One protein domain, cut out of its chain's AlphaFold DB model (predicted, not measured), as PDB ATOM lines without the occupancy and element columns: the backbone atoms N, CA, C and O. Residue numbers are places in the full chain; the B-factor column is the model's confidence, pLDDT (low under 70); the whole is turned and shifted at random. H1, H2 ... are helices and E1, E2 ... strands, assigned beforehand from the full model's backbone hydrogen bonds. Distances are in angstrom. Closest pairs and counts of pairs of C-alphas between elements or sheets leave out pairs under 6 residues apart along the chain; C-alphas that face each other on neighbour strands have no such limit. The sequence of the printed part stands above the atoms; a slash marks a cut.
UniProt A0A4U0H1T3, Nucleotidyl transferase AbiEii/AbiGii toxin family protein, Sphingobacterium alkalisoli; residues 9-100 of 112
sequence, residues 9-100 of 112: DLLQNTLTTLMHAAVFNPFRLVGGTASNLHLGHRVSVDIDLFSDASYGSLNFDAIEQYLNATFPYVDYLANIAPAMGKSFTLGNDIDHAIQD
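What this domain is: This is residues 9 to 100 of the 112 residues of the protein "Nucleotidyl transferase AbiEii/AbiGii toxin family protein" of Sphingobacterium alkalisoli (UniProt A0A4U0H1T3). Two small lobes sit side by side: one holds the two-strand sheet E1 and E2 with H2 at its end, the other the hairpin E3 and E4 with H3 and H4. H1 lies between the lobes, along one side of the gap. The printed part has 92 residues with four named helices and four named strands, in the order H1 E1 H2 E2 H3 E3 E4 H4; both sheets are antiparallel, and the class is mixed. It is compact, with a radius of gyration of the C-alphas of 13.5 A and spans of 36 by 31 by 22 A.

Where its parts are: Find E1 at residues 27 to 30 and E2 at 48 to 51, 10.3 A long; H2, residues 31 to 39, covers 12.4 A. H1, residues 9 to 19, starts at C-alpha 9 (148.403, 137.880, 86.756) and runs 15.2 A. H3, residues 60 to 70, runs 15.1 A. E3 is residues 73 to 75, E4 is 89 to 91, and H4, residues 94 to 99, ends at C-alpha 99 (151.620, 131.246, 99.711).

How they stand to each other: Look first at E1 and E2, antiparallel at 136 degrees, with N 28 and O 50 2.8 A apart, within hydrogen-bond range. The closest C-alphas of H2 and E2, Gly 31 and Asp 48, are 5.9 A apart. H1 is near E1, with 5 pairs of C-alphas within 10 A, and near H3 and E4, with 6 pairs each. In the hairpin E3 and E4, at 170 degrees, N 75 and O 89 are 2.9 A apart, within range. The closest C-alphas of H3 and E3 are Asn 68 and Val 74, 6.0 A; of H4 and E4, Gly 91 and Ala 97, 4.7 A. H2 is apart from H3. In H1, H2, H3 and H4 every O i to N i+4 pair is within hydrogen-bond range.

The domain as a whole: The two farthest C-alphas, Leu 39 and Asn 79, are 37.7 A apart. The printed part has no cut. The link E3 to E4, 13 residues, is long. Confidence is under 70 at residues 34 to 45, 78 to 84 and 93 to 100.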
ATOM      1  N   ASP A   9     148.810 138.566  87.991       75.25
ATOM      2  CA  ASP A   9     148.403 137.880  86.756       75.25
ATOM      3  C   ASP A   9     147.564 136.628  87.042       75.25
ATOM      4  O   ASP A   9     146.602 136.333  86.333       75.25
ATOM      5  N   LEU A  10     147.881 135.905  88.120       74.62
ATOM      6  CA  LEU A  10     147.142 134.715  88.529       74.62
ATOM      7  C   LEU A  10     145.687 135.039  88.891       74.62
ATOM      8  O   LEU A  10     144.772 134.339  88.450       74.62
ATOM      9  N   LEU A  11     145.453 136.089  89.678       76.00
ATOM     10  CA  LEU A  11     144.117 136.509  90.087       76.00
ATOM     11  C   LEU A  11     143.328 137.055  88.898       76.00
ATOM     12  O   LEU A  11     142.156 136.717  88.745       76.00
ATOM     13  N   GLN A  12     143.971 137.843  88.031       79.75
ATOM     14  CA  GLN A  12     143.337 138.345  86.814       79.75
ATOM     15  C   GLN A  12     142.917 137.195  85.895       79.75
ATOM     16  O   GLN A  12     141.761 137.139  85.482       79.75
ATOM     17  N   ASN A  13     143.817 136.246  85.629       82.81
ATOM     18  CA  ASN A  13     143.525 135.084  84.791       82.81
ATOM     19  C   ASN A  13     142.425 134.213  85.399       82.81
ATOM     20  O   ASN A  13     141.530 133.767  84.681       82.81
ATOM     21  N   THR A  14     142.450 134.019  86.721       83.81
ATOM     22  CA  THR A  14     141.400 133.285  87.440       83.81
ATOM     23  C   THR A  14     140.059 133.994  87.272       83.81
ATOM     24  O   THR A  14     139.106 133.387  86.797       83.81
ATOM     25  N   LEU A  15     139.983 135.292  87.577       84.06
ATOM     26  CA  LEU A  15     138.753 136.072  87.457       84.06
ATOM     27  C   LEU A  15     138.204 136.058  86.026       84.06
ATOM     28  O   LEU A  15     137.022 135.791  85.835       84.06
ATOM     29  N   THR A  16     139.045 136.295  85.017       87.44
ATOM     30  CA  THR A  16     138.632 136.242  83.606       87.44
ATOM     31  C   THR A  16     138.109 134.858  83.224       87.44
ATOM     32  O   THR A  16     137.075 134.759  82.566       87.44
ATOM     33  N   THR A  17     138.773 133.793  83.677       89.31
ATOM     34  CA  THR A  17     138.339 132.411  83.430       89.31
ATOM     35  C   THR A  17     136.971 132.132  84.048       89.31
ATOM     36  O   THR A  17     136.117 131.536  83.397       89.31
ATOM     37  N   LEU A  18     136.733 132.597  85.278       89.81
ATOM     38  CA  LEU A  18     135.440 132.441  85.946       89.81
ATOM     39  C   LEU A  18     134.343 133.253  85.243       89.81
ATOM     40  O   LEU A  18     133.272 132.723  84.984       89.81
ATOM     41  N   MET A  19     134.604 134.507  84.866       88.62
ATOM     42  CA  MET A  19     133.597 135.379  84.235       88.62
ATOM     43  C   MET A  19     133.206 134.956  82.808       88.62
ATOM     44  O   MET A  19     132.168 135.387  82.313       88.62
ATOM     45  N   HIS A  20     134.007 134.126  82.135       93.19
ATOM     46  CA  HIS A  20     133.666 133.558  80.822       93.19
ATOM     47  C   HIS A  20     132.954 132.200  80.900       93.19
ATOM     48  O   HIS A  20     132.492 131.681  79.882       93.19
ATOM     49  N   ALA A  21     132.864 131.606  82.087       92.69
ATOM     50  CA  ALA A  21     132.269 130.297  82.276       92.69
ATOM     51  C   ALA A  21     130.755 130.408  82.482       92.69
ATOM     52  O   ALA A  21     130.291 131.059  83.414       92.69
ATOM     53  N   ALA A  22     129.972 129.696  81.668       94.19
ATOM     54  CA  ALA A  22     128.508 129.772  81.718       94.19
ATOM     55  C   ALA A  22     127.919 129.403  83.093       94.19
ATOM     56  O   ALA A  22     126.906 129.965  83.508       94.19
ATOM     57  N   VAL A  23     128.570 128.488  83.819       92.50
ATOM     58  CA  VAL A  23     128.173 128.081  85.175       92.50
ATOM     59  C   VAL A  23     128.289 129.227  86.194       92.50
ATOM     60  O   VAL A  23     127.596 129.226  87.209       92.50
ATOM     61  N   PHE A  24     129.094 130.248  85.888       90.88
ATOM     62  CA  PHE A  24     129.265 131.441  86.707       90.88
ATOM     63  C   PHE A  24     128.415 132.644  86.253       90.88
ATOM     64  O   PHE A  24     128.437 133.675  86.920       90.88
ATOM     65  N   ASN A  25     127.613 132.525  85.185       92.19
ATOM     66  CA  ASN A  25     126.738 133.606  84.701       92.19
ATOM     67  C   ASN A  25     125.812 134.224  85.770       92.19
ATOM     68  O   ASN A  25     125.582 135.432  85.709       92.19
ATOM     69  N   PRO A  26     125.263 133.463  86.744       90.00
ATOM     70  CA  PRO A  26     124.419 134.039  87.793       90.00
ATOM     71  C   PRO A  26     125.182 134.875  88.826       90.00
ATOM     72  O   PRO A  26     124.556 135.448  89.719       90.00
ATOM     73  N   PHE A  27     126.515 134.898  88.771       87.81
ATOM     74  CA  PHE A  27     127.348 135.540  89.775       87.81
ATOM     75  C   PHE A  27     127.919 136.865  89.285       87.81
ATOM     76  O   PHE A  27     128.246 137.053  88.116       87.81
ATOM     77  N   ARG A  28     128.108 137.784  90.229       86.56
ATOM     78  CA  ARG A  28     128.793 139.060  90.036       86.56
ATOM     79  C   ARG A  28     129.936 139.198  91.029       86.56
ATOM     80  O   ARG A  28     129.803 138.803  92.186       86.56
ATOM     81  N   LEU A  29     131.035 139.806  90.589       83.75
ATOM     82  CA  LEU A  29     132.132 140.183  91.475       83.75
ATOM     83  C   LEU A  29     131.669 141.281  92.442       83.75
ATOM     84  O   LEU A  29     131.142 142.308  92.013       83.75
ATOM     85  N   VAL A  30     131.891 141.078  93.737       81.75
ATOM     86  CA  VAL A  30     131.558 142.038  94.800       81.75
ATOM     87  C   VAL A  30     132.754 142.251  95.736       81.75
ATOM     88  O   VAL A  30     133.881 141.856  95.437       81.75
ATOM     89  N   GLY A  31     132.526 142.936  96.858       76.56
ATOM     90  CA  GLY A  31     133.501 143.028  97.940       76.56
ATOM     91  C   GLY A  31     134.711 143.915  97.640       76.56
ATOM     92  O   GLY A  31     134.683 144.823  96.800       76.56
ATOM     93  N   GLY A  32     135.787 143.665  98.389       72.38
ATOM     94  CA  GLY A  32     137.018 144.457  98.328       72.38
ATOM     95  C   GLY A  32     137.703 144.391  96.962       72.38
ATOM     96  O   GLY A  32     138.302 145.372  96.530       72.38
ATOM     97  N   THR A  33     137.555 143.278  96.248       70.25
ATOM     98  CA  THR A  33     138.133 143.041  94.917       70.25
ATOM     99  C   THR A  33     137.478 143.901  93.848       70.25
ATOM    100  O   THR A  33     138.181 144.586  93.103       70.25
ATOM    101  N   ALA A  34     136.142 143.961  93.823       67.00
ATOM    102  CA  ALA A  34     135.411 144.855  92.925       67.00
ATOM    103  C   ALA A  34     135.770 146.331  93.174       67.00
ATOM    104  O   ALA A  34     135.957 147.099  92.226       67.00
ATOM    105  N   SER A  35     135.905 146.707  94.451       62.81
ATOM    106  CA  SER A  35     136.284 148.058  94.876       62.81
ATOM    107  C   SER A  35     137.726 148.406  94.492       62.81
ATOM    108  O   SER A  35     137.969 149.468  93.926       62.81
ATOM    109  N   ASN A  36     138.684 147.497  94.696       67.75
ATOM    110  CA  ASN A  36     140.083 147.722  94.320       67.75
ATOM    111  C   ASN A  36     140.267 147.802  92.800       67.75
ATOM    112  O   ASN A  36     140.972 148.691  92.340       67.75
ATOM    113  N   LEU A  37     139.588 146.963  92.010       62.19
ATOM    114  CA  LEU A  37     139.614 147.080  90.546       62.19
ATOM    115  C   LEU A  37     139.041 148.421  90.053       62.19
ATOM    116  O   LEU A  37     139.444 148.901  88.995       62.19
ATOM    117  N   HIS A  38     138.125 149.036  90.807       59.06
ATOM    118  CA  HIS A  38     137.561 150.351  90.491       59.06
ATOM    119  C   HIS A  38     138.377 151.536  91.020       59.06
ATOM    120  O   HIS A  38     138.369 152.583  90.379       59.06
ATOM    121  N   LEU A  39     139.049 151.399  92.169       63.75
ATOM    122  CA  LEU A  39     139.687 152.515  92.885       63.75
ATOM    123  C   LEU A  39     141.222 152.464  92.895       63.75
ATOM    124  O   LEU A  39     141.865 153.483  93.108       63.75
ATOM    125  N   GLY A  40     141.832 151.296  92.690       59.09
ATOM    126  CA  GLY A  40     143.285 151.138  92.602       59.09
ATOM    127  C   GLY A  40     144.055 151.299  93.927       59.09
ATOM    128  O   GLY A  40     145.260 151.516  93.909       59.09
ATOM    129  N   HIS A  41     143.395 151.228  95.088       59.69
ATOM    130  CA  HIS A  41     144.005 151.628  96.369       59.69
ATOM    131  C   HIS A  41     144.930 150.585  97.027       59.69
ATOM    132  O   HIS A  41     145.718 150.943  97.901       59.69
ATOM    133  N   ARG A  42     144.800 149.295  96.696       63.19
ATOM    134  CA  ARG A  42     145.571 148.199  97.314       63.19
ATOM    135  C   ARG A  42     145.461 146.919  96.494       63.19
ATOM    136  O   ARG A  42     144.476 146.732  95.783       63.19
ATOM    137  N   VAL A  43     146.460 146.045  96.626       59.34
ATOM    138  CA  VAL A  43     146.459 144.728  95.979       59.34
ATOM    139  C   VAL A  43     145.287 143.907  96.514       59.34
ATOM    140  O   VAL A  43     145.100 143.811  97.728       59.34
ATOM    141  N   SER A  44     144.459 143.380  95.611       64.81
ATOM    142  CA  SER A  44     143.416 142.417  95.956       64.81
ATOM    143  C   SER A  44     143.908 140.999  95.723       64.81
ATOM    144  O   SER A  44     144.787 140.761  94.896       64.81
ATOM    145  N   VAL A  45     143.358 140.090  96.512       66.38
ATOM    146  CA  VAL A  45     143.910 138.758  96.729       66.38
ATOM    147  C   VAL A  45     142.836 137.673  96.803       66.38
ATOM    148  O   VAL A  45     143.116 136.504  96.554       66.38
ATOM    149  N   ASP A  46     141.592 138.091  97.039       72.00
ATOM    150  CA  ASP A  46     140.414 137.238  97.142       72.00
ATOM    151  C   ASP A  46     139.467 137.521  95.963       72.00
ATOM    152  O   ASP A  46     139.535 138.581  95.335       72.00
ATOM    153  N   ILE A  47     138.566 136.591  95.642       78.56
ATOM    154  CA  ILE A  47     137.488 136.798  94.664       78.56
ATOM    155  C   ILE A  47     136.163 136.508  95.360       78.56
ATOM    156  O   ILE A  47     135.796 135.350  95.538       78.56
ATOM    157  N   ASP A  48     135.418 137.558  95.696       81.38
ATOM    158  CA  ASP A  48     134.069 137.425  96.243       81.38
ATOM    159  C   ASP A  48     133.031 137.447  95.112       81.38
ATOM    160  O   ASP A  48     132.889 138.449  94.404       81.38
ATOM    161  N   LEU A  49     132.277 136.358  94.953       84.81
ATOM    162  CA  LEU A  49     131.216 136.236  93.953       84.81
ATOM    163  C   LEU A  49     129.848 136.140  94.623       84.81
ATOM    164  O   LEU A  49     129.600 135.231  95.403       84.81
ATOM    165  N   PHE A  50     128.924 137.025  94.268       83.25
ATOM    166  CA  PHE A  50     127.558 137.026  94.796       83.25
ATOM    167  C   PHE A  50     126.549 136.652  93.709       83.25
ATOM    168  O   PHE A  50     126.701 137.093  92.574       83.25
ATOM    169  N   SER A  51     125.488 135.921  94.059       83.75
ATOM    170  CA  SER A  51     124.339 135.683  93.176       83.75
ATOM    171  C   SER A  51     123.032 135.983  93.901       83.75
ATOM    172  O   SER A  51     122.892 135.696  95.082       83.75
ATOM    173  N   ASP A  52     122.068 136.555  93.191       81.56
ATOM    174  CA  ASP A  52     120.682 136.729  93.643       81.56
ATOM    175  C   ASP A  52     119.768 135.576  93.196       81.56
ATOM    176  O   ASP A  52     118.546 135.656  93.336       81.56
ATOM    177  N   ALA A  53     120.349 134.487  92.686       83.06
ATOM    178  CA  ALA A  53     119.621 133.268  92.380       83.06
ATOM    179  C   ALA A  53     118.924 132.716  93.635       83.06
ATOM    180  O   ALA A  53     119.453 132.774  94.745       83.06
ATOM    181  N   SER A  54     117.729 132.152  93.459       81.19
ATOM    182  CA  SER A  54     116.955 131.584  94.565       81.19
ATOM    183  C   SER A  54     117.707 130.443  95.255       81.19
ATOM    184  O   SER A  54     118.463 129.701  94.614       81.19
ATOM    185  N   TYR A  55     117.465 130.250  96.552       75.31
ATOM    186  CA  TYR A  55     118.051 129.139  97.300       75.31
ATOM    187  C   TYR A  55     117.779 127.789  96.613       75.31
ATOM    188  O   TYR A  55     116.663 127.516  96.173       75.31
ATOM    189  N   GLY A  56     118.817 126.960  96.481       78.19
ATOM    190  CA  GLY A  56     118.745 125.652  95.818       78.19
ATOM    191  C   GLY A  56     118.672 125.679  94.284       78.19
ATOM    192  O   GLY A  56     118.702 124.618  93.671       78.19
ATOM    193  N   SER A  57     118.607 126.854  93.643       84.56
ATOM    194  CA  SER A  57     118.568 126.953  92.171       84.56
ATOM    195  C   SER A  57     119.947 126.859  91.505       84.56
ATOM    196  O   SER A  57     120.048 126.563  90.315       84.56
ATOM    197  N   LEU A  58     121.018 127.098  92.268       85.06
ATOM    198  CA  LEU A  58     122.395 127.015  91.789       85.06
ATOM    199  C   LEU A  58     122.877 125.562  91.770       85.06
ATOM    200  O   LEU A  58     122.797 124.852  92.771       85.06
ATOM    201  N   ASN A  59     123.446 125.142  90.638       89.19
ATOM    202  CA  ASN A  59     124.046 123.821  90.496       89.19
ATOM    203  C   ASN A  59     125.504 123.838  90.983       89.19
ATOM    204  O   ASN A  59     126.434 124.049  90.203       89.19
ATOM    205  N   PHE A  60     125.692 123.633  92.287       84.44
ATOM    206  CA  PHE A  60     127.025 123.590  92.893       84.44
ATOM    207  C   PHE A  60     127.875 122.417  92.403       84.44
ATOM    208  O   PHE A  60     129.085 122.579  92.291       84.44
ATOM    209  N   ASP A  61     127.267 121.292  92.028       88.81
ATOM    210  CA  ASP A  61     128.004 120.147  91.485       88.81
ATOM    211  C   ASP A  61     128.636 120.498  90.130       88.81
ATOM    212  O   ASP A  61     129.789 120.163  89.867       88.81
ATOM    213  N   ALA A  62     127.918 121.242  89.282       91.56
ATOM    214  CA  ALA A  62     128.459 121.739  88.020       91.56
ATOM    215  C   ALA A  62     129.584 122.766  88.234       91.56
ATOM    216  O   ALA A  62     130.558 122.769  87.480       91.56
ATOM    217  N   ILE A  63     129.471 123.621  89.260       89.88
ATOM    218  CA  ILE A  63     130.533 124.570  89.637       89.88
ATOM    219  C   ILE A  63     131.789 123.799  90.051       89.88
ATOM    220  O   ILE A  63     132.876 124.079  89.553       89.88
ATOM    221  N   GLU A  64     131.641 122.804  90.923       89.69
ATOM    222  CA  GLU A  64     132.747 121.966  91.385       89.69
ATOM    223  C   GLU A  64     133.415 121.212  90.242       89.69
ATOM    224  O   GLU A  64     134.639 121.247  90.114       89.69
ATOM    225  N   GLN A  65     132.629 120.562  89.384       93.06
ATOM    226  CA  GLN A  65     133.148 119.854  88.215       93.06
ATOM    227  C   GLN A  65     133.919 120.794  87.289       93.06
ATOM    228  O   GLN A  65     135.009 120.447  86.835       93.06
ATOM    229  N   TYR A  66     133.392 121.996  87.044       94.06
ATOM    230  CA  TYR A  66     134.076 122.997  86.232       94.06
ATOM    231  C   TYR A  66     135.406 123.421  86.859       94.06
ATOM    232  O   TYR A  66     136.424 123.433  86.169       94.06
ATOM    233  N   LEU A  67     135.420 123.745  88.155       90.62
ATOM    234  CA  LEU A  67     136.635 124.178  88.845       90.62
ATOM    235  C   LEU A  67     137.709 123.085  88.811       90.62
ATOM    236  O   LEU A  67     138.831 123.368  88.400       90.62
ATOM    237  N   ASN A  68     137.353 121.843  89.152       91.12
ATOM    238  CA  ASN A  68     138.273 120.701  89.129       91.12
ATOM    239  C   ASN A  68     138.804 120.385  87.718       91.12
ATOM    240  O   ASN A  68     139.923 119.903  87.578       91.12
ATOM    241  N   ALA A  69     138.020 120.643  86.668       93.69
ATOM    242  CA  ALA A  69     138.462 120.458  85.285       93.69
ATOM    243  C   ALA A  69     139.336 121.613  84.765       93.69
ATOM    244  O   ALA A  69     140.085 121.433  83.806       93.69
ATOM    245  N   THR A  70     139.216 122.801  85.363       91.06
ATOM    246  CA  THR A  70     139.848 124.035  84.873       91.06
ATOM    247  C   THR A  70     141.164 124.337  85.582       91.06
ATOM    248  O   THR A  70     142.098 124.832  84.952       91.06
ATOM    249  N   PHE A  71     141.247 124.061  86.885       86.88
ATOM    250  CA  PHE A  71     142.394 124.422  87.712       86.88
ATOM    251  C   PHE A  71     143.165 123.176  88.166       86.88
ATOM    252  O   PHE A  71     142.542 122.203  88.587       86.88
ATOM    253  N   PRO A  72     144.513 123.196  88.131       86.88
ATOM    254  CA  PRO A  72     145.332 122.060  88.561       86.88
ATOM    255  C   PRO A  72     145.148 121.677  90.034       86.88
ATOM    256  O   PRO A  72     145.264 120.504  90.384       86.88
ATOM    257  N   TYR A  73     144.873 122.660  90.894       85.75
ATOM    258  CA  TYR A  73     144.591 122.459  92.307       85.75
ATOM    259  C   TYR A  73     143.299 123.169  92.704       85.75
ATOM    260  O   TYR A  73     143.144 124.376  92.483       85.75
ATOM    261  N   VAL A  74     142.398 122.408  93.327       86.75
ATOM    262  CA  VAL A  74     141.126 122.872  93.878       86.75
ATOM    263  C   VAL A  74     140.929 122.205  95.237       86.75
ATOM    264  O   VAL A  74     140.954 120.980  95.327       86.75
ATOM    265  N   ASP A  75     140.721 123.001  96.282       84.25
ATOM    266  CA  ASP A  75     140.417 122.514  97.631       84.25
ATOM    267  C   ASP A  75     139.162 123.190  98.192       84.25
ATOM    268  O   ASP A  75     138.954 124.395  98.025       84.25
ATOM    269  N   TYR A  76     138.294 122.388  98.808       83.38
ATOM    270  CA  TYR A  76     137.000 122.804  99.339       83.38
ATOM    271  C   TYR A  76     136.377 121.723 100.231       83.38
ATOM    272  O   TYR A  76     136.694 120.535 100.161       83.38
ATOM    273  N   LEU A  77     135.411 122.125 101.059       78.00
ATOM    274  CA  LEU A  77     134.663 121.211 101.924       78.00
ATOM    275  C   LEU A  77     133.533 120.522 101.139       78.00
ATOM    276  O   LEU A  77     132.389 120.974 101.151       78.00
ATOM    277  N   ALA A  78     133.856 119.410 100.473       69.06
ATOM    278  CA  ALA A  78     132.957 118.710  99.546       69.06
ATOM    279  C   ALA A  78     131.636 118.202 100.164       69.06
ATOM    280  O   ALA A  78     130.603 118.203  99.503       69.06
ATOM    281  N   ASN A  79     131.637 117.818 101.446       68.38
ATOM    282  CA  ASN A  79     130.488 117.166 102.093       68.38
ATOM    283  C   ASN A  79     129.608 118.109 102.927       68.38
ATOM    284  O   ASN A  79     128.838 117.653 103.772       68.38
ATOM    285  N   ILE A  80     129.731 119.422 102.729       66.31
ATOM    286  CA  ILE A  80     128.900 120.405 103.424       66.31
ATOM    287  C   ILE A  80     127.869 120.944 102.437       66.31
ATOM    288  O   ILE A  80     128.214 121.497 101.390       66.31
ATOM    289  N   ALA A  81     126.589 120.770 102.781       64.31
ATOM    290  CA  ALA A  81     125.503 121.378 102.030       64.31
ATOM    291  C   ALA A  81     125.741 122.898 101.957       64.31
ATOM    292  O   ALA A  81     126.055 123.503 102.988       64.31
ATOM    293  N   PRO A  82     125.615 123.523 100.774       63.72
ATOM    294  CA  PRO A  82     125.777 124.963 100.627       63.72
ATOM    295  C   PRO A  82     124.688 125.652 101.458       63.72
ATOM    296  O   PRO A  82     123.537 125.736 101.038       63.72
ATOM    297  N   ALA A  83     125.035 126.074 102.677       67.38
ATOM    298  CA  ALA A  83     124.116 126.782 103.558       67.38
ATOM    299  C   ALA A  83     123.885 128.184 102.986       67.38
ATOM    300  O   ALA A  83     122.912 128.416 102.282       67.38
ATOM    301  N   MET A  84     124.838 129.090 103.208       64.38
ATOM    302  CA  MET A  84     124.826 130.429 102.611       64.38
ATOM    303  C   MET A  84     125.734 130.530 101.381       64.38
ATOM    304  O   MET A  84     125.514 131.408 100.563       64.38
ATOM    305  N   GLY A  85     126.698 129.613 101.215       70.88
ATOM    306  CA  GLY A  85     127.649 129.581 100.101       70.88
ATOM    307  C   GLY A  85     128.696 128.469 100.244       70.88
ATOM    308  O   GLY A  85     128.577 127.620 101.128       70.88
ATOM    309  N   LYS A  86     129.718 128.474  99.377       77.88
ATOM    310  CA  LYS A  86     130.840 127.514  99.352       77.88
ATOM    311  C   LYS A  86     132.139 128.219  98.981       77.88
ATOM    312  O   LYS A  86     132.173 128.771  97.892       77.88
ATOM    313  N   SER A  87     133.162 128.107  99.833       81.25
ATOM    314  CA  SER A  87     134.544 128.559  99.586       81.25
ATOM    315  C   SER A  87     135.365 127.537  98.805       81.25
ATOM    316  O   SER A  87     135.250 126.339  99.058       81.25
ATOM    317  N   PHE A  88     136.235 128.033  97.919       82.62
ATOM    318  CA  PHE A  88     137.105 127.238  97.048       82.62
ATOM    319  C   PHE A  88     138.501 127.841  96.936       82.62
ATOM    320  O   PHE A  88     138.651 128.904  96.336       82.62
ATOM    321  N   THR A  89     139.519 127.116  97.387       81.69
ATOM    322  CA  THR A  89     140.920 127.489  97.181       81.69
ATOM    323  C   THR A  89     141.391 126.975  95.821       81.69
ATOM    324  O   THR A  89     141.292 125.781  95.550       81.69
ATOM    325  N   LEU A  90     141.914 127.865  94.970       81.19
ATOM    326  CA  LEU A  90     142.371 127.547  93.609       81.19
ATOM    327  C   LEU A  90     143.865 127.851  93.437       81.19
ATOM    328  O   LEU A  90     144.319 128.946  93.790       81.19
ATOM    329  N   GLY A  91     144.617 126.945  92.812       74.00
ATOM    330  CA  GLY A  91     146.055 127.120  92.592       74.00
ATOM    331  C   GLY A  91     146.642 126.230  91.495       74.00
ATOM    332  O   GLY A  91     145.931 125.465  90.844       74.00
ATOM    333  N   ASN A  92     147.959 126.347  91.304       71.19
ATOM    334  CA  ASN A  92     148.733 125.472  90.415       71.19
ATOM    335  C   ASN A  92     149.302 124.250  91.161       71.19
ATOM    336  O   ASN A  92     149.418 123.179  90.576       71.19
ATOM    337  N   ASP A  93     149.630 124.410  92.443       66.31
ATOM    338  CA  ASP A  93     150.054 123.359  93.372       66.31
ATOM    339  C   ASP A  93     149.755 123.797  94.821       66.31
ATOM    340  O   ASP A  93     149.344 124.938  95.052       66.31
ATOM    341  N   ILE A  94     149.929 122.891  95.791       56.91
ATOM    342  CA  ILE A  94     149.618 123.139  97.209       56.91
ATOM    343  C   ILE A  94     150.504 124.226  97.842       56.91
ATOM    344  O   ILE A  94     150.031 124.974  98.694       56.91
ATOM    345  N   ASP A  95     151.756 124.361  97.399       52.88
ATOM    346  CA  ASP A  95     152.714 125.320  97.958       52.88
ATOM    347  C   ASP A  95     152.389 126.749  97.489       52.88
ATOM    348  O   ASP A  95     152.409 127.695  98.279       52.88
ATOM    349  N   HIS A  96     151.953 126.905  96.237       52.53
ATOM    350  CA  HIS A  96     151.487 128.173  95.671       52.53
ATOM    351  C   HIS A  96     150.022 128.485  96.002       52.53
ATOM    352  O   HIS A  96     149.631 129.650  95.962       52.53
ATOM    353  N   ALA A  97     149.211 127.486  96.358       48.25
ATOM    354  CA  ALA A  97     147.855 127.701  96.867       48.25
ATOM    355  C   ALA A  97     147.847 128.275  98.296       48.25
ATOM    356  O   ALA A  97     146.893 128.952  98.677       48.25
ATOM    357  N   ILE A  98     148.905 128.015  99.079       42.34
ATOM    358  CA  ILE A  98     149.047 128.462 100.474       42.34
ATOM    359  C   ILE A  98     149.839 129.777 100.580       42.34
ATOM    360  O   ILE A  98     149.580 130.570 101.488       42.34
ATOM    361  N   GLN A  99     150.779 130.042  99.665       36.44
ATOM    362  CA  GLN A  99     151.620 131.246  99.711       36.44
ATOM    363  C   GLN A  99     150.974 132.474  99.048       36.44
ATOM    364  O   GLN A  99     151.174 133.589  99.528       36.44
ATOM    365  N   ASP A 100     150.123 132.262  98.039       35.62
ATOM    366  CA  ASP A 100     149.303 133.294  97.400       35.62
ATOM    367  C   ASP A 100     147.821 133.072  97.724       35.62
ATOM    368  O   ASP A 100     147.021 132.638  96.897       35.62
TER     369      ASP A 100